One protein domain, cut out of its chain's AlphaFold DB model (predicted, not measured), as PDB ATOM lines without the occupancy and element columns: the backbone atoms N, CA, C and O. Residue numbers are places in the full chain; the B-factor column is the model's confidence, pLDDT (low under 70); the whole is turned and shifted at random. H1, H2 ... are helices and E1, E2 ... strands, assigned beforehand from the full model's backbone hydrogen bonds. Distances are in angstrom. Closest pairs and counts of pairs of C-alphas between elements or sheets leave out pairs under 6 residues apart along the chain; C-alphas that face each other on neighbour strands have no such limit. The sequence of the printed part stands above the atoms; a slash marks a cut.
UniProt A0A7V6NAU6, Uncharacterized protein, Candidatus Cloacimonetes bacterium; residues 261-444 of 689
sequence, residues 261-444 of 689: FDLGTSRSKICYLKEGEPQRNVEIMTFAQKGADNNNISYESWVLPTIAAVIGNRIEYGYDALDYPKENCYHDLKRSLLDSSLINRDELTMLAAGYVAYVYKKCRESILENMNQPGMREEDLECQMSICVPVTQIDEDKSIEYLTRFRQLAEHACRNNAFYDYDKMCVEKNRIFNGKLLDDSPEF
ATOM      1  N   PHE A 261       6.095  16.953  87.810       77.69
ATOM      2  CA  PHE A 261       5.176  16.186  86.983       77.69
ATOM      3  C   PHE A 261       4.016  17.047  86.469       77.69
ATOM      4  O   PHE A 261       3.201  17.556  87.239       77.69
ATOM      5  N   ASP A 262       3.927  17.179  85.145       74.81
ATOM      6  CA  ASP A 262       2.745  17.703  84.450       74.81
ATOM      7  C   ASP A 262       1.959  16.518  83.888       74.81
ATOM      8  O   ASP A 262       2.388  15.855  82.932       74.81
ATOM      9  N   LEU A 263       0.812  16.240  84.514       74.00
ATOM     10  CA  LEU A 263      -0.139  15.250  84.034       74.00
ATOM     11  C   LEU A 263      -0.870  15.827  82.821       74.00
ATOM     12  O   LEU A 263      -1.929  16.429  82.964       74.00
ATOM     13  N   GLY A 264      -0.325  15.644  81.622       66.88
ATOM     14  CA  GLY A 264      -0.976  16.069  80.382       66.88
ATOM     15  C   GLY A 264      -2.076  15.108  79.916       66.88
ATOM     16  O   GLY A 264      -2.188  13.977  80.388       66.88
ATOM     17  N   THR A 265      -2.901  15.545  78.963       61.69
ATOM     18  CA  THR A 265      -4.067  14.792  78.456       61.69
ATOM     19  C   THR A 265      -3.692  13.522  77.681       61.69
ATOM     20  O   THR A 265      -4.303  12.485  77.913       61.69
ATOM     21  N   SER A 266      -2.673  13.560  76.812       59.66
ATOM     22  CA  SER A 266      -2.119  12.369  76.120       59.66
ATOM     23  C   SER A 266      -0.726  11.971  76.575       59.66
ATOM     24  O   SER A 266      -0.313  10.824  76.378       59.66
ATOM     25  N   ARG A 267       0.039  12.938  77.068       68.12
ATOM     26  CA  ARG A 267       1.465  12.822  77.338       68.12
ATOM     27  C   ARG A 267       1.763  13.576  78.614       68.12
ATOM     28  O   ARG A 267       1.393  14.738  78.741       68.12
ATOM     29  N   SER A 268       2.439  12.914  79.534       73.62
ATOM     30  CA  SER A 268       2.948  13.516  80.749       73.62
ATOM     31  C   SER A 268       4.413  13.878  80.585       73.62
ATOM     32  O   SER A 268       5.177  13.146  79.949       73.62
ATOM     33  N   LYS A 269       4.798  15.004  81.178       71.00
ATOM     34  CA  LYS A 269       6.180  15.484  81.186       71.00
ATOM     35  C   LYS A 269       6.738  15.359  82.586       71.00
ATOM     36  O   LYS A 269       6.051  15.671  83.559       71.00
ATOM     37  N   ILE A 270       7.984  14.913  82.664       74.19
ATOM     38  CA  ILE A 270       8.646  14.621  83.926       74.19
ATOM     39  C   ILE A 270      10.064  15.188  83.878       74.19
ATOM     40  O   ILE A 270      10.812  14.960  82.923       74.19
ATOM     41  N   CYS A 271      10.445  15.913  84.921       72.81
ATOM     42  CA  CYS A 271      11.826  16.325  85.145       72.81
ATOM     43  C   CYS A 271      12.201  16.163  86.617       72.81
ATOM     44  O   CYS A 271      11.329  15.977  87.468       72.81
ATOM     45  N   TYR A 272      13.495  16.215  86.918       75.81
ATOM     46  CA  TYR A 272      13.982  16.158  88.290       75.81
ATOM     47  C   TYR A 272      15.133  17.130  88.551       75.81
ATOM     48  O   TYR A 272      15.823  17.580  87.633       75.81
ATOM     49  N   LEU A 273      15.307  17.479  89.823       73.06
ATOM     50  CA  LEU A 273      16.417  18.280  90.323       73.06
ATOM     51  C   LEU A 273      16.929  17.651  91.611       73.06
ATOM     52  O   LEU A 273      16.155  17.283  92.496       73.06
ATOM     53  N   LYS A 274      18.245  17.563  91.720       76.50
ATOM     54  CA  LYS A 274      18.911  17.176  92.955       76.50
ATOM     55  C   LYS A 274      19.012  18.372  93.897       76.50
ATOM     56  O   LYS A 274      19.377  19.470  93.481       76.50
ATOM     57  N   GLU A 275      18.716  18.160  95.170       72.31
ATOM     58  CA  GLU A 275      18.828  19.192  96.194       72.31
ATOM     59  C   GLU A 275      20.219  19.848  96.204       72.31
ATOM     60  O   GLU A 275      21.251  19.178  96.131       72.31
ATOM     61  N   GLY A 276      20.235  21.182  96.268       63.38
ATOM     62  CA  GLY A 276      21.457  21.990  96.231       63.38
ATOM     63  C   GLY A 276      21.991  22.311  94.829       63.38
ATOM     64  O   GLY A 276      22.873  23.162  94.710       63.38
ATOM     65  N   GLU A 277      21.454  21.706  93.764       62.12
ATOM     66  CA  GLU A 277      21.798  22.074  92.385       62.12
ATOM     67  C   GLU A 277      21.068  23.360  91.948       62.12
ATOM     68  O   GLU A 277      19.894  23.571  92.268       62.12
ATOM     69  N   PRO A 278      21.718  24.254  91.182       56.09
ATOM     70  CA  PRO A 278      21.046  25.420  90.623       56.09
ATOM     71  C   PRO A 278      20.010  24.998  89.569       56.09
ATOM     72  O   PRO A 278      20.277  24.137  88.741       56.09
ATOM     73  N   GLN A 279      18.871  25.694  89.500       53.06
ATOM     74  CA  GLN A 279      17.739  25.390  88.594       53.06
ATOM     75  C   GLN A 279      18.092  25.265  87.101       53.06
ATOM     76  O   GLN A 279      17.360  24.660  86.326       53.06
ATOM     77  N   ARG A 280      19.216  25.838  86.664       53.41
ATOM     78  CA  ARG A 280      19.716  25.648  85.293       53.41
ATOM     79  C   ARG A 280      20.174  24.208  85.002       53.41
ATOM     80  O   ARG A 280      20.385  23.894  83.838       53.41
ATOM     81  N   ASN A 281      20.318  23.381  86.038       60.91
ATOM     82  CA  ASN A 281      20.742  21.984  85.990       60.91
ATOM     83  C   ASN A 281      19.559  21.007  86.153       60.91
ATOM     84  O   ASN A 281      19.770  19.855  86.508       60.91
ATOM     85  N   VAL A 282      18.315  21.451  85.926       62.22
ATOM     86  CA  VAL A 282      17.156  20.543  85.865       62.22
ATOM     87  C   VAL A 282      17.385  19.493  84.780       62.22
ATOM     88  O   VAL A 282      17.659  19.831  83.626       62.22
ATOM     89  N   GLU A 283      17.219  18.226  85.146       67.50
ATOM     90  CA  GLU A 283      17.373  17.094  84.241       67.50
ATOM     91  C   GLU A 283      16.010  16.629  83.714       67.50
ATOM     92  O   GLU A 283      15.030  16.501  84.454       67.50
ATOM     93  N   ILE A 284      15.934  16.381  82.406       68.06
ATOM     94  CA  ILE A 284      14.740  15.845  81.742       68.06
ATOM     95  C   ILE A 284      14.817  14.320  81.796       68.06
ATOM     96  O   ILE A 284      15.822  13.743  81.377       68.06
ATOM     97  N   MET A 285      13.755  13.665  82.268       70.38
ATOM     98  CA  MET A 285      13.700  12.204  82.239       70.38
ATOM     99  C   MET A 285      13.406  11.691  80.833       70.38
ATOM    100  O   MET A 285      12.597  12.264  80.102       70.38
ATOM    101  N   THR A 286      14.044  10.580  80.469       70.25
ATOM    102  CA  THR A 286      13.773   9.882  79.212       70.25
ATOM    103  C   THR A 286      13.177   8.507  79.497       70.25
ATOM    104  O   THR A 286      13.652   7.782  80.366       70.25
ATOM    105  N   PHE A 287      12.102   8.163  78.787       67.81
ATOM    106  CA  PHE A 287      11.306   6.944  79.009       67.81
ATOM    107  C   PHE A 287      11.337   5.995  77.808       67.81
ATOM    108  O   PHE A 287      10.509   5.089  77.716       67.81
ATOM    109  N   ALA A 288      12.255   6.211  76.860       60.81
ATOM    110  CA  ALA A 288      12.400   5.336  75.704       60.81
ATOM    111  C   ALA A 288      12.593   3.876  76.152       60.81
ATOM    112  O   ALA A 288      13.286   3.611  77.136       60.81
ATOM    113  N   GLN A 289      12.016   2.926  75.405       51.00
ATOM    114  CA  GLN A 289      12.359   1.512  75.566       51.00
ATOM    115  C   GLN A 289      13.888   1.387  75.529       51.00
ATOM    116  O   GLN A 289      14.523   1.865  74.584       51.00
ATOM    117  N   LYS A 290      14.476   0.796  76.579       42.41
ATOM    118  CA  LYS A 290      15.925   0.559  76.689       42.41
ATOM    119  C   LYS A 290      16.453   0.020  75.351       42.41
ATOM    120  O   LYS A 290      16.110  -1.096  74.974       42.41
ATOM    121  N   GLY A 291      17.265   0.812  74.642       40.28
ATOM    122  CA  GLY A 291      17.883   0.414  73.370       40.28
ATOM    123  C   GLY A 291      17.677   1.348  72.171       40.28
ATOM    124  O   GLY A 291      18.275   1.093  71.130       40.28
ATOM    125  N   ALA A 292      16.892   2.426  72.277       43.81
ATOM    126  CA  ALA A 292      16.926   3.486  71.265       43.81
ATOM    127  C   ALA A 292      18.252   4.261  71.385       43.81
ATOM    128  O   ALA A 292      18.548   4.802  72.448       43.81
ATOM    129  N   ASP A 293      19.066   4.275  70.325       41.22
ATOM    130  CA  ASP A 293      20.389   4.911  70.315       41.22
ATOM    131  C   ASP A 293      20.353   6.335  70.904       41.22
ATOM    132  O   ASP A 293      19.658   7.217  70.393       41.22
ATOM    133  N   ASN A 294      21.181   6.576  71.930       45.94
ATOM    134  CA  ASN A 294      21.324   7.849  72.664       45.94
ATOM    135  C   ASN A 294      21.594   9.086  71.780       45.94
ATOM    136  O   ASN A 294      21.552  10.214  72.265       45.94
ATOM    137  N   ASN A 295      21.883   8.900  70.492       44.12
ATOM    138  CA  ASN A 295      22.273   9.969  69.580       44.12
ATOM    139  C   ASN A 295      21.098  10.625  68.834       44.12
ATOM    140  O   ASN A 295      21.313  11.655  68.203       44.12
ATOM    141  N   ASN A 296      19.877  10.080  68.910       46.03
ATOM    142  CA  ASN A 296      18.676  10.676  68.306       46.03
ATOM    143  C   ASN A 296      17.507  10.653  69.294       46.03
ATOM    144  O   ASN A 296      16.533   9.916  69.128       46.03
ATOM    145  N   ILE A 297      17.604  11.469  70.343       49.19
ATOM    146  CA  ILE A 297      16.513  11.588  71.304       49.19
ATOM    147  C   ILE A 297      15.372  12.392  70.667       49.19
ATOM    148  O   ILE A 297      15.515  13.581  70.379       49.19
ATOM    149  N   SER A 298      14.253  11.721  70.393       51.12
ATOM    150  CA  SER A 298      13.041  12.348  69.857       51.12
ATOM    151  C   SER A 298      12.188  12.939  70.983       51.12
ATOM    152  O   SER A 298      12.302  12.507  72.127       51.12
ATOM    153  N   TYR A 299      11.291  13.881  70.669       53.12
ATOM    154  CA  TYR A 299      10.333  14.429  71.642       53.12
ATOM    155  C   TYR A 299       9.545  13.330  72.376       53.12
ATOM    156  O   TYR A 299       9.365  13.413  73.588       53.12
ATOM    157  N   GLU A 300       9.150  12.263  71.668       55.03
ATOM    158  CA  GLU A 300       8.439  11.121  72.262       55.03
ATOM    159  C   GLU A 300       9.269  10.429  73.353       55.03
ATOM    160  O   GLU A 300       8.730   9.959  74.346       55.03
ATOM    161  N   SER A 301      10.597  10.432  73.245       60.38
ATOM    162  CA  SER A 301      11.482   9.812  74.235       60.38
ATOM    163  C   SER A 301      11.510  10.552  75.581       60.38
ATOM    164  O   SER A 301      11.979   9.978  76.562       60.38
ATOM    165  N   TRP A 302      11.033  11.801  75.646       59.75
ATOM    166  CA  TRP A 302      11.011  12.647  76.856       59.75
ATOM    167  C   TRP A 302       9.652  12.681  77.555       59.75
ATOM    168  O   TRP A 302       9.503  13.305  78.606       59.75
ATOM    169  N   VAL A 303       8.641  12.056  76.957       66.31
ATOM    170  CA  VAL A 303       7.271  12.068  77.464       66.31
ATOM    171  C   VAL A 303       6.794  10.654  77.740       66.31
ATOM    172  O   VAL A 303       7.173   9.697  77.063       66.31
ATOM    173  N   LEU A 304       5.925  10.529  78.735       74.62
ATOM    174  CA  LEU A 304       5.262   9.276  79.060       74.62
ATOM    175  C   LEU A 304       3.797   9.342  78.599       74.62
ATOM    176  O   LEU A 304       3.109  10.308  78.929       74.62
ATOM    177  N   PRO A 305       3.287   8.363  77.835       75.62
ATOM    178  CA  PRO A 305       1.878   8.310  77.465       75.62
ATOM    179  C   PRO A 305       0.952   8.329  78.686       75.62
ATOM    180  O   PRO A 305       1.031   7.453  79.540       75.62
ATOM    181  N   THR A 306       0.031   9.293  78.752       82.25
ATOM    182  CA  THR A 306      -0.991   9.364  79.805       82.25
ATOM    183  C   THR A 306      -2.135   8.396  79.491       82.25
ATOM    184  O   THR A 306      -3.201   8.790  79.016       82.25
ATOM    185  N   ILE A 307      -1.890   7.105  79.696       84.19
ATOM    186  CA  ILE A 307      -2.808   6.018  79.346       84.19
ATOM    187  C   ILE A 307      -2.696   4.882  80.364       84.19
ATOM    188  O   ILE A 307      -1.613   4.612  80.893       84.19
ATOM    189  N   ALA A 308      -3.823   4.221  80.622       92.69
ATOM    190  CA  ALA A 308      -3.891   2.968  81.364       92.69
ATOM    191  C   ALA A 308      -4.596   1.896  80.526       92.69
ATOM    192  O   ALA A 308      -5.476   2.229  79.737       92.69
ATOM    193  N   ALA A 309      -4.258   0.625  80.713       92.50
ATOM    194  CA  ALA A 309      -4.988  -0.502  80.141       92.50
ATOM    195  C   ALA A 309      -5.374  -1.491  81.245       92.50
ATOM    196  O   ALA A 309      -4.548  -1.801  82.102       92.50
ATOM    197  N   VAL A 310      -6.615  -1.983  81.236       93.06
ATOM    198  CA  VAL A 310      -7.115  -2.948  82.232       93.06
ATOM    199  C   VAL A 310      -7.384  -4.290  81.557       93.06
ATOM    200  O   VAL A 310      -8.190  -4.375  80.632       93.06
ATOM    201  N   ILE A 311      -6.723  -5.355  82.025       90.69
ATOM    202  CA  ILE A 311      -6.890  -6.722  81.513       90.69
ATOM    203  C   ILE A 311      -7.133  -7.678  82.679       90.69
ATOM    204  O   ILE A 311      -6.211  -8.080  83.395       90.69
ATOM    205  N   GLY A 312      -8.391  -8.084  82.859       90.12
ATOM    206  CA  GLY A 312      -8.783  -8.874  84.023       90.12
ATOM    207  C   GLY A 312      -8.474  -8.100  85.305       90.12
ATOM    208  O   GLY A 312      -9.010  -7.017  85.498       90.12
ATOM    209  N   ASN A 313      -7.590  -8.639  86.150       93.31
ATOM    210  CA  ASN A 313      -7.148  -7.966  87.375       93.31
ATOM    211  C   ASN A 313      -5.838  -7.164  87.214       93.31
ATOM    212  O   ASN A 313      -5.334  -6.599  88.180       93.31
ATOM    213  N   ARG A 314      -5.232  -7.137  86.023       94.88
ATOM    214  CA  ARG A 314      -3.974  -6.420  85.782       94.88
ATOM    215  C   ARG A 314      -4.254  -5.029  85.232       94.88
ATOM    216  O   ARG A 314      -5.085  -4.885  84.337       94.88
ATOM    217  N   ILE A 315      -3.515  -4.040  85.725       96.12
ATOM    218  CA  ILE A 315      -3.468  -2.695  85.150       96.12
ATOM    219  C   ILE A 315      -2.063  -2.438  84.609       96.12
ATOM    220  O   ILE A 315      -1.075  -2.752  85.268       96.12
ATOM    221  N   GLU A 316      -1.988  -1.865  83.414       94.56
ATOM    222  CA  GLU A 316      -0.751  -1.451  82.750       94.56
ATOM    223  C   GLU A 316      -0.823   0.050  82.468       94.56
ATOM    224  O   GLU A 316      -1.916   0.597  82.307       94.56
ATOM    225  N   TYR A 317       0.325   0.722  82.386       93.44
ATOM    226  CA  TYR A 317       0.397   2.177  82.241       93.44
ATOM    227  C   TYR A 317       1.449   2.606  81.224       93.44
ATOM    228  O   TYR A 317       2.412   1.891  80.954       93.44
ATOM    229  N   GLY A 318       1.310   3.823  80.697       87.06
ATOM    230  CA  GLY A 318       2.343   4.411  79.849       87.06
ATOM    231  C   GLY A 318       2.522   3.652  78.538       87.06
ATOM    232  O   GLY A 318       1.549   3.299  77.874       87.06
ATOM    233  N   TYR A 319       3.777   3.412  78.161       84.00
ATOM    234  CA  TYR A 319       4.100   2.645  76.960       84.00
ATOM    235  C   TYR A 319       3.583   1.203  77.020       84.00
ATOM    236  O   TYR A 319       3.095   0.718  76.007       84.00
ATOM    237  N   ASP A 320       3.582   0.568  78.196       86.31
ATOM    238  CA  ASP A 320       3.118  -0.818  78.353       86.31
ATOM    239  C   ASP A 320       1.614  -0.949  78.062       86.31
ATOM    240  O   ASP A 320       1.148  -1.965  77.557       86.31
ATOM    241  N   ALA A 321       0.833   0.103  78.320       86.94
ATOM    242  CA  ALA A 321      -0.592   0.133  77.998       86.94
ATOM    243  C   ALA A 321      -0.882   0.298  76.492       86.94
ATOM    244  O   ALA A 321      -1.988  -0.020  76.055       86.94
ATOM    245  N   LEU A 322       0.077   0.769  75.682       81.06
ATOM    246  CA  LEU A 322      -0.115   0.940  74.233       81.06
ATOM    247  C   LEU A 322      -0.137  -0.384  73.464       81.06
ATOM    248  O   LEU A 322      -0.677  -0.426  72.360       81.06
ATOM    249  N   ASP A 323       0.407  -1.451  74.048       82.75
ATOM    250  CA  ASP A 323       0.444  -2.782  73.433       82.75
ATOM    251  C   ASP A 323      -0.922  -3.491  73.464       82.75
ATOM    252  O   ASP A 323      -1.097  -4.555  72.860       82.75
ATOM    253  N   TYR A 324      -1.913  -2.907  74.145       81.88
ATOM    254  CA  TYR A 324      -3.231  -3.503  74.335       81.88
ATOM    255  C   TYR A 324      -4.301  -2.929  73.388       81.88
ATOM    256  O   TYR A 324      -4.198  -1.790  72.921       81.88
ATOM    257  N   PRO A 325      -5.367  -3.707  73.093       80.44
ATOM    258  CA  PRO A 325      -6.483  -3.240  72.274       80.44
ATOM    259  C   PRO A 325      -7.150  -1.987  72.857       80.44
ATOM    260  O   PRO A 325      -7.362  -1.901  74.068       80.44
ATOM    261  N   LYS A 326      -7.529  -1.035  71.992       78.69
ATOM    262  CA  LYS A 326      -8.061   0.286  72.386       78.69
ATOM    263  C   LYS A 326      -9.282   0.209  73.305       78.69
ATOM    264  O   LYS A 326      -9.486   1.106  74.112       78.69
ATOM    265  N   GLU A 327     -10.096  -0.830  73.183       81.38
ATOM    266  CA  GLU A 327     -11.275  -1.072  74.016       81.38
ATOM    267  C   GLU A 327     -10.953  -1.328  75.496       81.38
ATOM    268  O   GLU A 327     -11.809  -1.091  76.343       81.38
ATOM    269  N   ASN A 328      -9.730  -1.762  75.804       84.19
ATOM    270  CA  ASN A 328      -9.245  -1.966  77.170       84.19
ATOM    271  C   ASN A 328      -8.458  -0.757  77.690       84.19
ATOM    272  O   ASN A 328      -7.985  -0.774  78.827       84.19
ATOM    273  N   CYS A 329      -8.285   0.268  76.851       84.62
ATOM    274  CA  CYS A 329      -7.449   1.419  77.129       84.62
ATOM    275  C   CYS A 329      -8.275   2.619  77.594       84.62
ATOM    276  O   CYS A 329      -9.271   3.022  76.993       84.62
ATOM    277  N   TYR A 330      -7.785   3.245  78.652       85.31
ATOM    278  CA  TYR A 330      -8.320   4.446  79.255       85.31
ATOM    279  C   TYR A 330      -7.395   5.594  78.878       85.31
ATOM    280  O   TYR A 330      -6.294   5.751  79.412       85.31
ATOM    281  N   HIS A 331      -7.857   6.373  77.909       75.88
ATOM    282  CA  HIS A 331      -7.240   7.629  77.509       75.88
ATOM    283  C   HIS A 331      -7.791   8.779  78.371       75.88
ATOM    284  O   HIS A 331      -8.844   8.644  78.996       75.88
ATOM    285  N   ASP A 332      -7.094   9.914  78.391       69.00
ATOM    286  CA  ASP A 332      -7.509  11.140  79.086       69.00
ATOM    287  C   ASP A 332      -7.577  11.034  80.622       69.00
ATOM    288  O   ASP A 332      -8.475  11.600  81.249       69.00
ATOM    289  N   LEU A 333      -6.602  10.376  81.263       77.25
ATOM    290  CA  LEU A 333      -6.542  10.284  82.736       77.25
ATOM    291  C   LEU A 333      -6.477  11.664  83.422       77.25
ATOM    292  O   LEU A 333      -6.979  11.817  84.534       77.25
ATOM    293  N   LYS A 334      -5.943  12.701  82.750       72.88
ATOM    294  CA  LYS A 334      -6.024  14.093  83.242       72.88
ATOM    295  C   LYS A 334      -7.484  14.492  83.477       72.88
ATOM    296  O   LYS A 334      -7.789  15.115  84.479       72.88
ATOM    297  N   ARG A 335      -8.424  14.083  82.616       64.56
ATOM    298  CA  ARG A 335      -9.824  14.538  82.648       64.56
ATOM    299  C   ARG A 335     -10.585  14.122  83.909       64.56
ATOM    300  O   ARG A 335     -11.451  14.878  84.343       64.56
ATOM    301  N   SER A 336     -10.263  12.987  84.535       64.19
ATOM    302  CA  SER A 336     -10.836  12.644  85.852       64.19
ATOM    303  C   SER A 336     -10.396  13.592  86.970       64.19
ATOM    304  O   SER A 336     -11.047  13.638  88.009       64.19
ATOM    305  N   LEU A 337      -9.328  14.367  86.754       63.91
ATOM    306  CA  LEU A 337      -8.914  15.478  87.613       63.91
ATOM    307  C   LEU A 337      -9.417  16.841  87.133       63.91
ATOM    308  O   LEU A 337      -9.046  17.830  87.738       63.91
ATOM    309  N   LEU A 338     -10.169  16.939  86.028       57.34
ATOM    310  CA  LEU A 338     -10.584  18.235  85.451       57.34
ATOM    311  C   LEU A 338     -12.090  18.423  85.362       57.34
ATOM    312  O   LEU A 338     -12.579  19.543  85.456       57.34
ATOM    313  N   ASP A 339     -12.847  17.345  85.229       57.62
ATOM    314  CA  ASP A 339     -14.281  17.425  84.999       57.62
ATOM    315  C   ASP A 339     -15.039  17.111  86.297       57.62
ATOM    316  O   ASP A 339     -15.098  15.958  86.728       57.62
ATOM    317  N   SER A 340     -15.638  18.134  86.921       50.69
ATOM    318  CA  SER A 340     -16.413  17.997  88.167       50.69
ATOM    319  C   SER A 340     -17.610  17.050  88.033       50.69
ATOM    320  O   SER A 340     -18.040  16.435  89.009       50.69
ATOM    321  N   SER A 341     -18.102  16.838  86.808       49.06
ATOM    322  CA  SER A 341     -19.131  15.836  86.515       49.06
ATOM    323  C   SER A 341     -18.582  14.402  86.457       49.06
ATOM    324  O   SER A 341     -19.343  13.439  86.591       49.06
ATOM    325  N   LEU A 342     -17.264  14.247  86.278       49.44
ATOM    326  CA  LEU A 342     -16.541  12.973  86.242       49.44
ATOM    327  C   LEU A 342     -15.785  12.662  87.536       49.44
ATOM    328  O   LEU A 342     -15.331  11.531  87.667       49.44
ATOM    329  N   ILE A 343     -15.731  13.588  88.501       52.38
ATOM    330  CA  ILE A 343     -15.225  13.360  89.872       52.38
ATOM    331  C   ILE A 343     -15.893  12.134  90.539       52.38
ATOM    332  O   ILE A 343     -15.320  11.513  91.427       52.38
ATOM    333  N   ASN A 344     -17.067  11.714  90.049       48.06
ATOM    334  CA  ASN A 344     -17.793  10.519  90.497       48.06
ATOM    335  C   ASN A 344     -17.565   9.253  89.639       48.06
ATOM    336  O   ASN A 344     -18.237   8.242  89.849       48.06
ATOM    337  N   ARG A 345     -16.673   9.271  88.636       62.22
ATOM    338  CA  ARG A 345     -16.288   8.062  87.887       62.22
ATOM    339  C   ARG A 345     -15.152   7.351  88.605       62.22
ATOM    340  O   ARG A 345     -13.992   7.456  88.217       62.22
ATOM    341  N   ASP A 346     -15.552   6.584  89.612       70.56
ATOM    342  CA  ASP A 346     -14.708   5.783  90.501       70.56
ATOM    343  C   ASP A 346     -13.506   5.102  89.828       70.56
ATOM    344  O   ASP A 346     -12.402   5.113  90.367       70.56
ATOM    345  N   GLU A 347     -13.713   4.521  88.650       83.19
ATOM    346  CA  GLU A 347     -12.683   3.775  87.928       83.19
ATOM    347  C   GLU A 347     -11.613   4.682  87.300       83.19
ATOM    348  O   GLU A 347     -10.425   4.408  87.433       83.19
ATOM    349  N   LEU A 348     -11.989   5.801  86.671       82.31
ATOM    350  CA  LEU A 348     -11.019   6.701  86.033       82.31
ATOM    351  C   LEU A 348     -10.146   7.416  87.067       82.31
ATOM    352  O   LEU A 348      -8.938   7.509  86.873       82.31
ATOM    353  N   THR A 349     -10.732   7.866  88.180       81.62
ATOM    354  CA  THR A 349      -9.982   8.463  89.297       81.62
ATOM    355  C   THR A 349      -8.965   7.480  89.864       81.62
ATOM    356  O   THR A 349      -7.811   7.836  90.101       81.62
ATOM    357  N   MET A 350      -9.379   6.225  90.039       90.31
ATOM    358  CA  MET A 350      -8.508   5.152  90.498       90.31
ATOM    359  C   MET A 350      -7.358   4.902  89.520       90.31
ATOM    360  O   MET A 350      -6.202   4.858  89.936       90.31
ATOM    361  N   LEU A 351      -7.651   4.788  88.222       92.06
ATOM    362  CA  LEU A 351      -6.632   4.585  87.194       92.06
ATOM    363  C   LEU A 351      -5.676   5.779  87.086       92.06
ATOM    364  O   LEU A 351      -4.475   5.571  86.948       92.06
ATOM    365  N   ALA A 352      -6.170   7.013  87.214       89.50
ATOM    366  CA  ALA A 352      -5.340   8.214  87.237       89.50
ATOM    367  C   ALA A 352      -4.408   8.248  88.461       89.50
ATOM    368  O   ALA A 352      -3.226   8.555  88.319       89.50
ATOM    369  N   ALA A 353      -4.898   7.877  89.649       90.94
ATOM    370  CA  ALA A 353      -4.078   7.818  90.860       90.94
ATOM    371  C   ALA A 353      -3.015   6.714  90.758       90.94
ATOM    372  O   ALA A 353      -1.860   6.912  91.128       90.94
ATOM    373  N   GLY A 354      -3.386   5.563  90.189       94.25
ATOM    374  CA  GLY A 354      -2.443   4.488  89.905       94.25
ATOM    375  C   GLY A 354      -1.400   4.872  88.849       94.25
ATOM    376  O   GLY A 354      -0.233   4.527  89.004       94.25
ATOM    377  N   TYR A 355      -1.769   5.666  87.839       93.25
ATOM    378  CA  TYR A 355      -0.823   6.208  86.860       93.25
ATOM    379  C   TYR A 355       0.191   7.161  87.507       93.25
ATOM    380  O   TYR A 355       1.384   7.064  87.236       93.25
ATOM    381  N   VAL A 356      -0.252   8.034  88.416       90.88
ATOM    382  CA  VAL A 356       0.643   8.891  89.213       90.88
ATOM    383  C   VAL A 356       1.619   8.051  90.049       90.88
ATOM    384  O   VAL A 356       2.820   8.320  90.054       90.88
ATOM    385  N   ALA A 357       1.124   7.008  90.721       93.06
ATOM    386  CA  ALA A 357       1.960   6.085  91.489       93.06
ATOM    387  C   ALA A 357       2.990   5.356  90.605       93.06
ATOM    388  O   ALA A 357       4.162   5.235  90.969       93.06
ATOM    389  N   TYR A 358       2.565   4.915  89.419       93.31
ATOM    390  CA  TYR A 358       3.425   4.307  88.407       93.31
ATOM    391  C   TYR A 358       4.534   5.259  87.947       93.31
ATOM    392  O   TYR A 358       5.705   4.875  87.945       93.31
ATOM    393  N   VAL A 359       4.181   6.506  87.612       89.12
ATOM    394  CA  VAL A 359       5.135   7.552  87.223       89.12
ATOM    395  C   VAL A 359       6.178   7.746  88.309       89.12
ATOM    396  O   VAL A 359       7.370   7.680  88.018       89.12
ATOM    397  N   TYR A 360       5.746   7.932  89.556       89.00
ATOM    398  CA  TYR A 360       6.656   8.132  90.677       89.00
ATOM    399  C   TYR A 360       7.661   6.983  90.806       89.00
ATOM    400  O   TYR A 360       8.866   7.221  90.889       89.00
ATOM    401  N   LYS A 361       7.197   5.728  90.727       89.00
ATOM    402  CA  LYS A 361       8.091   4.564  90.760       89.00
ATOM    403  C   LYS A 361       9.084   4.564  89.596       89.00
ATOM    404  O   LYS A 361      10.277   4.379  89.817       89.00
ATOM    405  N   LYS A 362       8.622   4.831  88.369       86.88
ATOM    406  CA  LYS A 362       9.493   4.912  87.182       86.88
ATOM    407  C   LYS A 362      10.548   6.008  87.302       86.88
ATOM    408  O   LYS A 362      11.684   5.809  86.880       86.88
ATOM    409  N   CYS A 363      10.194   7.132  87.918       84.62
ATOM    410  CA  CYS A 363      11.128   8.217  88.199       84.62
ATOM    411  C   CYS A 363      12.242   7.766  89.144       84.62
ATOM    412  O   CYS A 363      13.412   7.998  88.860       84.62
ATOM    413  N   ARG A 364      11.895   7.086  90.242       86.06
ATOM    414  CA  ARG A 364      12.880   6.576  91.206       86.06
ATOM    415  C   ARG A 364      13.807   5.541  90.581       86.06
ATOM    416  O   ARG A 364      15.016   5.640  90.763       86.06
ATOM    417  N   GLU A 365      13.249   4.605  89.812       84.81
ATOM    418  CA  GLU A 365      14.018   3.620  89.038       84.81
ATOM    419  C   GLU A 365      15.025   4.330  88.112       84.81
ATOM    420  O   GLU A 365      16.213   4.020  88.138       84.81
ATOM    421  N   SER A 366      14.577   5.340  87.355       81.12
ATOM    422  CA  SER A 366      15.434   6.086  86.425       81.12
ATOM    423  C   SER A 366      16.511   6.925  87.124       81.12
ATOM    424  O   SER A 366      17.657   6.921  86.680       81.12
ATOM    425  N   ILE A 367      16.177   7.622  88.214       81.62
ATOM    426  CA  ILE A 367      17.145   8.417  88.989       81.62
ATOM    427  C   ILE A 367      18.229   7.502  89.567       81.62
ATOM    428  O   ILE A 367      19.416   7.811  89.466       81.62
ATOM    429  N   LEU A 368      17.832   6.356  90.129       81.94
ATOM    430  CA  LEU A 368      18.762   5.382  90.693       81.94
ATOM    431  C   LEU A 368      19.711   4.818  89.622       81.94
ATOM    432  O   LEU A 368      20.913   4.717  89.864       81.94
ATOM    433  N   GLU A 369      19.190   4.498  88.432       79.06
ATOM    434  CA  GLU A 369      20.001   4.070  87.284       79.06
ATOM    435  C   GLU A 369      21.002   5.160  86.851       79.06
ATOM    436  O   GLU A 369      22.174   4.858  86.617       79.06
ATOM    437  N   ASN A 370      20.582   6.430  86.808       74.12
ATOM    438  CA  ASN A 370      21.437   7.550  86.397       74.12
ATOM    439  C   ASN A 370      22.562   7.858  87.396       74.12
ATOM    440  O   ASN A 370      23.648   8.283  86.997       74.12
ATOM    441  N   MET A 371      22.336   7.634  88.692       73.56
ATOM    442  CA  MET A 371      23.326   7.927  89.732       73.56
ATOM    443  C   MET A 371      24.568   7.037  89.684       73.56
ATOM    444  O   MET A 371      25.602   7.438  90.220       73.56
ATOM    445  N   ASN A 372      24.492   5.851  89.064       64.44
ATOM    446  CA  ASN A 372      25.606   4.900  88.964       64.44
ATOM    447  C   ASN A 372      26.329   4.637  90.309       64.44
ATOM    448  O   ASN A 372      27.543   4.426  90.333       64.44
ATOM    449  N   GLN A 373      25.612   4.649  91.441       65.69
ATOM    450  CA  GLN A 373      26.193   4.384  92.763       65.69
ATOM    451  C   GLN A 373      26.048   2.900  93.141       65.69
ATOM    452  O   GLN A 373      24.929   2.429  93.359       65.69
ATOM    453  N   PRO A 374      27.152   2.132  93.242       58.66
ATOM    454  CA  PRO A 374      27.086   0.722  93.605       58.66
ATOM    455  C   PRO A 374      26.536   0.540  95.024       58.66
ATOM    456  O   PRO A 374      27.101   1.063  95.982       58.66
ATOM    457  N   GLY A 375      25.465  -0.243  95.166       64.94
ATOM    458  CA  GLY A 375      24.893  -0.614  96.466       64.94
ATOM    459  C   GLY A 375      23.801   0.317  97.004       64.94
ATOM    460  O   GLY A 375      23.230  -0.005  98.042       64.94
ATOM    461  N   MET A 376      23.472   1.409  96.305       69.19
ATOM    462  CA  MET A 376      22.321   2.249  96.648       69.19
ATOM    463  C   MET A 376      21.024   1.504  96.313       69.19
ATOM    464  O   MET A 376      20.843   1.036  95.185       69.19
ATOM    465  N   ARG A 377      20.133   1.343  97.293       70.25
ATOM    466  CA  ARG A 377      18.818   0.717  97.098       70.25
ATOM    467  C   ARG A 377      17.781   1.798  96.834       70.25
ATOM    468  O   ARG A 377      17.946   2.944  97.236       70.25
ATOM    469  N   GLU A 378      16.667   1.417  96.217       68.88
ATOM    470  CA  GLU A 378      15.549   2.337  95.976       68.88
ATOM    471  C   GLU A 378      15.047   2.976  97.285       68.88
ATOM    472  O   GLU A 378      14.673   4.137  97.305       68.88
ATOM    473  N   GLU A 379      15.078   2.244  98.400       70.44
ATOM    474  CA  GLU A 379      14.712   2.724  99.745       70.44
ATOM    475  C   GLU A 379      15.589   3.879 100.246       70.44
ATOM    476  O   GLU A 379      15.126   4.692 101.039       70.44
ATOM    477  N   ASP A 380      16.833   3.947  99.770       69.75
ATOM    478  CA  ASP A 380      17.827   4.935 100.186       69.75
ATOM    479  C   ASP A 380      17.695   6.242  99.367       69.75
ATOM    480  O   ASP A 380      18.454   7.186  99.569       69.75
ATOM    481  N   LEU A 381      16.751   6.298  98.416       78.56
ATOM    482  CA  LEU A 381      16.465   7.468  97.588       78.56
ATOM    483  C   LEU A 381      15.289   8.265  98.167       78.56
ATOM    484  O   LEU A 381      14.126   7.849  98.055       78.56
ATOM    485  N   GLU A 382      15.584   9.447  98.710       80.88
ATOM    486  CA  GLU A 382      14.565  10.420  99.101       80.88
ATOM    487  C   GLU A 382      14.082  11.205  97.873       80.88
ATOM    488  O   GLU A 382      14.861  11.882  97.196       80.88
ATOM    489  N   CYS A 383      12.791  11.086  97.558       81.56
ATOM    490  CA  CYS A 383      12.145  11.775  96.443       81.56
ATOM    491  C   CYS A 383      10.871  12.477  96.906       81.56
ATOM    492  O   CYS A 383      10.117  11.927  97.705       81.56
ATOM    493  N   GLN A 384      10.603  13.653  96.348       79.62
ATOM    494  CA  GLN A 384       9.337  14.363  96.502       79.62
ATOM    495  C   GLN A 384       8.822  14.753  95.123       79.62
ATOM    496  O   GLN A 384       9.569  15.310  94.323       79.62
ATOM    497  N   MET A 385       7.566  14.436  94.823       81.56
ATOM    498  CA  MET A 385       6.963  14.667  93.515       81.56
ATOM    499  C   MET A 385       5.876  15.726  93.599       81.56
ATOM    500  O   MET A 385       4.913  15.559  94.331       81.56
ATOM    501  N   SER A 386       5.983  16.778  92.795       73.19
ATOM    502  CA  SER A 386       4.915  17.767  92.655       73.19
ATOM    503  C   SER A 386       4.143  17.544  91.368       73.19
ATOM    504  O   SER A 386       4.729  17.464  90.288       73.19
ATOM    505  N   ILE A 387       2.824  17.502  91.486       74.88
ATOM    506  CA  ILE A 387       1.891  17.335  90.381       74.88
ATOM    507  C   ILE A 387       1.234  18.675  90.094       74.88
ATOM    508  O   ILE A 387       0.562  19.235  90.961       74.88
ATOM    509  N   CYS A 388       1.385  19.163  88.867       71.94
ATOM    510  CA  CYS A 388       0.633  20.322  88.402       71.94
ATOM    511  C   CYS A 388      -0.831  19.928  88.188       71.94
ATOM    512  O   CYS A 388      -1.134  19.037  87.391       71.94
ATOM    513  N   VAL A 389      -1.736  20.588  88.909       66.88
ATOM    514  CA  VAL A 389      -3.186  20.423  88.770       66.88
ATOM    515  C   VAL A 389      -3.817  21.721  88.255       66.88
ATOM    516  O   VAL A 389      -3.451  22.807  88.715       66.88
ATOM    517  N   PRO A 390      -4.768  21.653  87.309       58.81
ATOM    518  CA  PRO A 390      -5.449  22.847  86.832       58.81
ATOM    519  C   PRO A 390      -6.340  23.497  87.879       58.81
ATOM    520  O   PRO A 390      -6.912  22.857  88.762       58.81
ATOM    521  N   VAL A 391      -6.468  24.809  87.741       56.38
ATOM    522  CA  VAL A 391      -7.017  25.691  88.775       56.38
ATOM    523  C   VAL A 391      -8.535  25.783  88.756       56.38
ATOM    524  O   VAL A 391      -9.136  26.085  89.782       56.38
ATOM    525  N   THR A 392      -9.156  25.406  87.638       51.03
ATOM    526  CA  THR A 392     -10.615  25.309  87.456       51.03
ATOM    527  C   THR A 392     -11.322  24.451  88.499       51.03
ATOM    528  O   THR A 392     -12.537  24.549  88.642       51.03
ATOM    529  N   GLN A 393     -10.585  23.611  89.226       48.75
ATOM    530  CA  GLN A 393     -11.136  22.760  90.268       48.75
ATOM    531  C   GLN A 393     -10.948  23.296  91.685       48.75
ATOM    532  O   GLN A 393     -11.647  22.843  92.573       48.75
ATOM    533  N   ILE A 394     -10.050  24.239  91.950       50.00
ATOM    534  CA  ILE A 394      -9.574  24.503  93.326       50.00
ATOM    535  C   ILE A 394     -10.537  25.404  94.137       50.00
ATOM    536  O   ILE A 394     -10.318  25.653  95.318       50.00
ATOM    537  N   ASP A 395     -11.643  25.841  93.532       44.09
ATOM    538  CA  ASP A 395     -12.559  26.856  94.080       44.09
ATOM    539  C   ASP A 395     -13.742  26.289  94.904       44.09
ATOM    540  O   ASP A 395     -14.584  27.035  95.396       44.09
ATOM    541  N   GLU A 396     -13.823  24.964  95.092       51.78
ATOM    542  CA  GLU A 396     -14.852  24.323  95.927       51.78
ATOM    543  C   GLU A 396     -14.217  23.405  96.988       51.78
ATOM    544  O   GLU A 396     -13.378  22.564  96.658       51.78
ATOM    545  N   ASP A 397     -14.676  23.476  98.248       53.16
ATOM    546  CA  ASP A 397     -14.228  22.601  99.357       53.16
ATOM    547  C   ASP A 397     -14.217  21.111  98.967       53.16
ATOM    548  O   ASP A 397     -13.330  20.344  99.346       53.16
ATOM    549  N   LYS A 398     -15.191  20.704  98.144       60.62
ATOM    550  CA  LYS A 398     -15.323  19.333  97.632       60.62
ATOM    551  C   LYS A 398     -14.186  18.929  96.705       60.62
ATOM    552  O   LYS A 398     -13.786  17.769  96.711       60.62
ATOM    553  N   SER A 399     -13.674  19.856  95.910       62.22
ATOM    554  CA  SER A 399     -12.571  19.594  94.996       62.22
ATOM    555  C   SER A 399     -11.239  19.521  95.730       62.22
ATOM    556  O   SER A 399     -10.423  18.667  95.407       62.22
ATOM    557  N   ILE A 400     -11.028  20.345  96.761       64.44
ATOM    558  CA  ILE A 400      -9.847  20.253  97.638       64.44
ATOM    559  C   ILE A 400      -9.849  18.917  98.383       64.44
ATOM    560  O   ILE A 400      -8.838  18.213  98.409       64.44
ATOM    561  N   GLU A 401     -10.991  18.534  98.958       71.25
ATOM    562  CA  GLU A 401     -11.146  17.234  99.610       71.25
ATOM    563  C   GLU A 401     -10.906  16.087  98.615       71.25
ATOM    564  O   GLU A 401     -10.193  15.130  98.923       71.25
ATOM    565  N   TYR A 402     -11.450  16.197  97.401       77.00
ATOM    566  CA  TYR A 402     -11.241  15.226  96.331       77.00
ATOM    567  C   TYR A 402      -9.768  15.101  95.936       77.00
ATOM    568  O   TYR A 402      -9.246  13.990  95.892       77.00
ATOM    569  N   LEU A 403      -9.088  16.220  95.687       76.38
ATOM    570  CA  LEU A 403      -7.673  16.260  95.327       76.38
ATOM    571  C   LEU A 403      -6.802  15.705  96.458       76.38
ATOM    572  O   LEU A 403      -5.891  14.921  96.206       76.38
ATOM    573  N   THR A 404      -7.144  16.003  97.710       77.50
ATOM    574  CA  THR A 404      -6.478  15.421  98.883       77.50
ATOM    575  C   THR A 404      -6.633  13.898  98.905       77.50
ATOM    576  O   THR A 404      -5.650  13.175  99.053       77.50
ATOM    577  N   ARG A 405      -7.845  13.376  98.691       82.31
ATOM    578  CA  ARG A 405      -8.104  11.926  98.610       82.31
ATOM    579  C   ARG A 405      -7.429  11.278  97.402       82.31
ATOM    580  O   ARG A 405      -6.935  10.161  97.505       82.31
ATOM    581  N   PHE A 406      -7.377  11.969  96.268       85.81
ATOM    582  CA  PHE A 406      -6.652  11.527  95.081       85.81
ATOM    583  C   PHE A 406      -5.151  11.388  95.362       85.81
ATOM    584  O   PHE A 406      -4.572  10.343  95.062       85.81
ATOM    585  N   ARG A 407      -4.541  12.400  95.994       86.12
ATOM    586  CA  ARG A 407      -3.143  12.381  96.445       86.12
ATOM    587  C   ARG A 407      -2.882  11.188  97.362       86.12
ATOM    588  O   ARG A 407      -2.024  10.367  97.053       86.12
ATOM    589  N   GLN A 408      -3.691  11.037  98.414       86.94
ATOM    590  CA  GLN A 408      -3.591   9.909  99.346       86.94
ATOM    591  C   GLN A 408      -3.718   8.565  98.619       86.94
ATOM    592  O   GLN A 408      -2.981   7.627  98.917       86.94
ATOM    593  N   LEU A 409      -4.623   8.455  97.638       90.31
ATOM    594  CA  LEU A 409      -4.786   7.234  96.848       90.31
ATOM    595  C   LEU A 409      -3.538   6.917  96.027       90.31
ATOM    596  O   LEU A 409      -3.116   5.764  96.018       90.31
ATOM    597  N   ALA A 410      -2.924   7.910  95.386       91.31
ATOM    598  CA  ALA A 410      -1.679   7.716  94.650       91.31
ATOM    599  C   ALA A 410      -0.521   7.300  95.582       91.31
ATOM    600  O   ALA A 410       0.209   6.354  95.281       91.31
ATOM    601  N   GLU A 411      -0.385   7.940  96.746       90.31
ATOM    602  CA  GLU A 411       0.658   7.632  97.736       90.31
ATOM    603  C   GLU A 411       0.510   6.214  98.304       90.31
ATOM    604  O   GLU A 411       1.479   5.449  98.362       90.31
ATOM    605  N   HIS A 412      -0.715   5.826  98.664       90.88
ATOM    606  CA  HIS A 412      -1.028   4.482  99.145       90.88
ATOM    607  C   HIS A 412      -0.850   3.424  98.060       90.88
ATOM    608  O   HIS A 412      -0.251   2.375  98.317       90.88
ATOM    609  N   ALA A 413      -1.318   3.705  96.842       92.44
ATOM    610  CA  ALA A 413      -1.127   2.818  95.708       92.44
ATOM    611  C   ALA A 413       0.362   2.559  95.466       92.44
ATOM    612  O   ALA A 413       0.760   1.407  95.285       92.44
ATOM    613  N   CYS A 414       1.187   3.608  95.525       91.12
ATOM    614  CA  CYS A 414       2.631   3.500  95.391       91.12
ATOM    615  C   CYS A 414       3.249   2.656  96.513       91.12
ATOM    616  O   CYS A 414       3.922   1.663  96.239       91.12
ATOM    617  N   ARG A 415       2.987   3.013  97.777       87.56
ATOM    618  CA  ARG A 415       3.561   2.345  98.957       87.56
ATOM    619  C   ARG A 415       3.220   0.857  99.018       87.56
ATOM    620  O   ARG A 415       4.067   0.048  99.387       87.56
ATOM    621  N   ASN A 416       1.995   0.503  98.642       89.31
ATOM    622  CA  ASN A 416       1.514  -0.878  98.663       89.31
ATOM    623  C   ASN A 416       1.756  -1.611  97.333       89.31
ATOM    624  O   ASN A 416       1.344  -2.763  97.195       89.31
ATOM    625  N   ASN A 417       2.398  -0.956  96.353       89.81
ATOM    626  CA  ASN A 417       2.570  -1.444  94.981       89.81
ATOM    627  C   ASN A 417       1.250  -1.999  94.403       89.81
ATOM    628  O   ASN A 417       1.218  -3.049  93.756       89.81
ATOM    629  N   ALA A 418       0.142  -1.313  94.704       93.12
ATOM    630  CA  ALA A 418      -1.209  -1.728  94.346       93.12
ATOM    631  C   ALA A 418      -1.560  -1.366  92.901       93.12
ATOM    632  O   ALA A 418      -2.403  -2.025  92.314       93.12
ATOM    633  N   PHE A 419      -0.899  -0.367  92.310       94.88
ATOM    634  CA  PHE A 419      -1.292   0.212  91.021       94.88
ATOM    635  C   PHE A 419      -1.268  -0.760  89.831       94.88
ATOM    636  O   PHE A 419      -1.984  -0.519  88.875       94.88
ATOM    637  N   TYR A 420      -0.556  -1.890  89.887       95.25
ATOM    638  CA  TYR A 420      -0.629  -2.930  88.843       95.25
ATOM    639  C   TYR A 420      -1.816  -3.907  88.991       95.25
ATOM    640  O   TYR A 420      -1.994  -4.790  88.150       95.25
ATOM    641  N   ASP A 421      -2.595  -3.800  90.067       96.19
ATOM    642  CA  ASP A 421      -3.605  -4.774  90.493       96.19
ATOM    643  C   ASP A 421      -4.949  -4.066  90.722       96.19
ATOM    644  O   ASP A 421      -5.102  -3.248  91.633       96.19
ATOM    645  N   TYR A 422      -5.922  -4.362  89.862       94.31
ATOM    646  CA  TYR A 422      -7.199  -3.656  89.806       94.31
ATOM    647  C   TYR A 422      -8.006  -3.804  91.099       94.31
ATOM    648  O   TYR A 422      -8.505  -2.814  91.642       94.31
ATOM    649  N   ASP A 423      -8.082  -5.015  91.641       94.00
ATOM    650  CA  ASP A 423      -8.791  -5.310  92.881       94.00
ATOM    651  C   ASP A 423      -8.129  -4.612  94.073       94.00
ATOM    652  O   ASP A 423      -8.821  -4.018  94.907       94.00
ATOM    653  N   LYS A 424      -6.790  -4.608  94.152       94.88
ATOM    654  CA  LYS A 424      -6.086  -3.860  95.210       94.88
ATOM    655  C   LYS A 424      -6.315  -2.360  95.093       94.88
ATOM    656  O   LYS A 424      -6.562  -1.713  96.110       94.88
ATOM    657  N   MET A 425      -6.294  -1.813  93.880       93.69
ATOM    658  CA  MET A 425      -6.633  -0.408  93.651       93.69
ATOM    659  C   MET A 425      -8.071  -0.093  94.068       93.69
ATOM    660  O   MET A 425      -8.307   0.934  94.707       93.69
ATOM    661  N   CYS A 426      -9.024  -0.992  93.808       90.69
ATOM    662  CA  CYS A 426     -10.403  -0.846  94.273       90.69
ATOM    663  C   CYS A 426     -10.491  -0.834  95.807       90.69
ATOM    664  O   CYS A 426     -11.246  -0.041  96.377       90.69
ATOM    665  N   VAL A 427      -9.722  -1.691  96.487       90.44
ATOM    666  CA  VAL A 427      -9.653  -1.730  97.955       90.44
ATOM    667  C   VAL A 427      -9.089  -0.422  98.515       90.44
ATOM    668  O   VAL A 427      -9.719   0.164  99.398       90.44
ATOM    669  N   GLU A 428      -7.966   0.074  97.988       89.75
ATOM    670  CA  GLU A 428      -7.372   1.346  98.429       89.75
ATOM    671  C   GLU A 428      -8.296   2.535  98.133       89.75
ATOM    672  O   GLU A 428      -8.530   3.374  99.007       89.75
ATOM    673  N   LYS A 429      -8.927   2.570  96.949       89.38
ATOM    674  CA  LYS A 429      -9.927   3.592  96.605       89.38
ATOM    675  C   LYS A 429     -11.059   3.595  97.619       89.38
ATOM    676  O   LYS A 429     -11.392   4.643  98.158       89.38
ATOM    677  N   ASN A 430     -11.655   2.438  97.898       87.12
ATOM    678  CA  ASN A 430     -12.763   2.342  98.844       87.12
ATOM    679  C   ASN A 430     -12.336   2.737 100.259       87.12
ATOM    680  O   ASN A 430     -13.100   3.398 100.959       87.12
ATOM    681  N   ARG A 431     -11.116   2.384 100.673       85.06
ATOM    682  CA  ARG A 431     -10.559   2.795 101.964       85.06
ATOM    683  C   ARG A 431     -10.470   4.317 102.088       85.06
ATOM    684  O   ARG A 431     -10.828   4.843 103.136       85.06
ATOM    685  N   ILE A 432     -10.026   5.006 101.041       86.31
ATOM    686  CA  ILE A 432      -9.754   6.450 101.073       86.31
ATOM    687  C   ILE A 432     -11.011   7.274 100.770       86.31
ATOM    688  O   ILE A 432     -11.316   8.232 101.474       86.31
ATOM    689  N   PHE A 433     -11.791   6.881  99.763       81.75
ATOM    690  CA  PHE A 433     -12.974   7.625  99.327       81.75
ATOM    691  C   PHE A 433     -14.237   7.318 100.144       81.75
ATOM    692  O   PHE A 433     -15.126   8.166 100.213       81.75
ATOM    693  N   ASN A 434     -14.325   6.162 100.813       80.75
ATOM    694  CA  ASN A 434     -15.454   5.853 101.707       80.75
ATOM    695  C   ASN A 434     -15.072   5.912 103.196       80.75
ATOM    696  O   ASN A 434     -15.939   5.769 104.059       80.75
ATOM    697  N   GLY A 435     -13.785   6.086 103.506       70.94
ATOM    698  CA  GLY A 435     -13.268   6.213 104.866       70.94
ATOM    699  C   GLY A 435     -13.136   7.663 105.332       70.94
ATOM    700  O   GLY A 435     -13.568   8.605 104.671       70.94
ATOM    701  N   LYS A 436     -12.527   7.836 106.510       69.69
ATOM    702  CA  LYS A 436     -11.985   9.137 106.921       69.69
ATOM    703  C   LYS A 436     -10.637   9.347 106.234       69.69
ATOM    704  O   LYS A 436      -9.936   8.364 105.992       69.69
ATOM    705  N   LEU A 437     -10.285  10.610 105.984       68.31
ATOM    706  CA  LEU A 437      -8.928  10.993 105.597       68.31
ATOM    707  C   LEU A 437      -7.923  10.315 106.533       68.31
ATOM    708  O   LEU A 437      -8.142  10.244 107.745       68.31
ATOM    709  N   LEU A 438      -6.870   9.757 105.946       71.75
ATOM    710  CA  LEU A 438      -5.850   9.035 106.691       71.75
ATOM    711  C   LEU A 438      -4.857  10.045 107.276       71.75
ATOM    712  O   LEU A 438      -4.147  10.710 106.523       71.75
ATOM    713  N   ASP A 439      -4.827  10.161 108.605       63.81
ATOM    714  CA  ASP A 439      -3.912  11.059 109.335       63.81
ATOM    715  C   ASP A 439      -2.432  10.631 109.201       63.81
ATOM    716  O   ASP A 439      -1.533  11.402 109.520       63.81
ATOM    717  N   ASP A 440      -2.168   9.402 108.749       65.06
ATOM    718  CA  ASP A 440      -0.845   8.785 108.603       65.06
ATOM    719  C   ASP A 440      -0.400   8.621 107.139       65.06
ATOM    720  O   ASP A 440       0.483   7.802 106.847       65.06
ATOM    721  N   SER A 441      -1.011   9.372 106.214       61.28
ATOM    722  CA  SER A 441      -0.601   9.349 104.809       61.28
ATOM    723  C   SER A 441       0.888   9.689 104.697       61.28
ATOM    724  O   SER A 441       1.346  10.633 105.346       61.28
ATOM    725  N   PRO A 442       1.658   8.963 103.868       66.06
ATOM    726  CA  PRO A 442       2.934   9.485 103.393       66.06
ATOM    727  C   PRO A 442       2.716  10.886 102.804       66.06
ATOM    728  O   PRO A 442       1.631  11.155 102.305       66.06
ATOM    729  N   GLU A 443       3.718  11.759 102.866       75.88
ATOM    730  CA  GLU A 443       3.655  13.103 102.275       75.88
ATOM    731  C   GLU A 443       4.850  13.285 101.340       75.88
ATOM    732  O   GLU A 443       5.797  14.011 101.637       75.88
ATOM    733  N   PHE A 444       4.848  12.523 100.245       80.56
ATOM    734  CA  PHE A 444       5.888  12.615  99.214       80.56
ATOM    735  C   PHE A 444       5.328  13.026  97.853       80.56
ATOM    736  O   PHE A 444       6.107  13.257  96.927       80.56
TER     737      PHE A 444
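AT A GLANCE: This is residues 261 to 444 of the 689 residues of an uncharacterized protein of Candidatus Cloacimonetes bacterium (UniProt A0A7V6NAU6). A long helix, H4, runs through the middle of the domain; the small sheet of E4, E3 and E5 packs on its residues 347 to 359, and the helical hairpin of H5 and H6 crosses it on another side. The long strands E1 and E6 pass along a further side of H4, E1 with the short strand E2 beside it, while the long unnamed stretch of residues 275 to 298 lies toward the outside. The printed part has 184 residues with six named helices and six named strands, in the order E1, H1, E2, E3, E4, H2, E5, H3, H4, E6, H5, H6; the class is mixed, helices and strands. The larger sheet has the order E4, E3, E5, and both it and the pair E1, E2 are antiparallel. The whole is compact and rounded, with a radius of gyration of the C-alphas of 16.7 A and spans of 46 by 40 by 33 A.

HOW THE PARTS SIT: E1, residues 267 to 274, is the antiparallel neighbour of E2, residues 303 to 305, with N 268 and O 304 at 2.8 A. H1, residues 299 to 302, touches no helix; its closest C-alpha to E1 is that of Trp 302, 7.1 A from that of Lys 269. E2 runs on into E3, residues 307 to 311, across a break of 1 residue, at 36 degrees. E3 and E4, residues 314 to 317, form a hairpin, with N 309 and O 316 at 2.8 A. E5, residues 329 to 331, is the antiparallel neighbour of E3 on the sheet's other edge, with N 330 and O 308 at 2.7 A. H2, residues 319 to 322, lies between E4 and E5 in the chain, and the three form a split strand-helix-strand unit, two strands running the same way with E3 between them, whose crossover is right-handed. H2 is on the sheet at a height of 6.5 A. H4, residues 346 to 371, is on the opposite face, also at a height of 6.5 A, and runs across the strands, at 66 degrees to E3 on the local plane. H4 is the hub and touches three helices. With its residues 348 to 352 alone it touches H3, residues 333 to 337, closest at the C-alphas of Leu 333 and Ala 352, 5.1 A. H5, residues 397 to 415, touches H4 at a steep tilt of 50 degrees, the same way, closest at the C-alphas of Ala 353 and Ala 410, 4.5 A. H6, residues 422 to 433, touches H5 at a steep tilt of 40 degrees, opposite ways, closest at the C-alphas of Arg 405 and Ile 432, 6.2 A. E6, residues 383 to 389, pairs with no named strand; it is near E1 and apart from H5. Every O i to N i+4 pair is within hydrogen-bond range in H4, H5 and H6; H3 has 0 of 1, with 2 of 2 O i to N i+3 pairs within range, and H1 and H2 are too short for an O i to N i+4 pair.

IN THESE COORDINATES: E1 begins at C-alpha 267, (1.465, 12.822, 77.338), and is 23.8 A long. H4 is 38.1 A long, from C-alpha 346 at (-14.708, 5.783, 90.501) to C-alpha 371 at (23.326, 7.927, 89.732). E6 measures 19.2 A, H5 27.0 A and H6 15.9 A, and H6 ends at C-alpha 433, (-12.974, 7.625, 99.327).

THE WHOLE: The two C-alphas farthest apart, those of Asn 295 and Lys 436, are 50.7 A from each other. The printed part, residues 261 to 444, has no cut. The links E1 to H1 and H4 to E6 are long. The mean pLDDT of the printed part is 74.4; 67 residues are under 70, among them residues 287 to 303, 335 to 345 and 389 to 400.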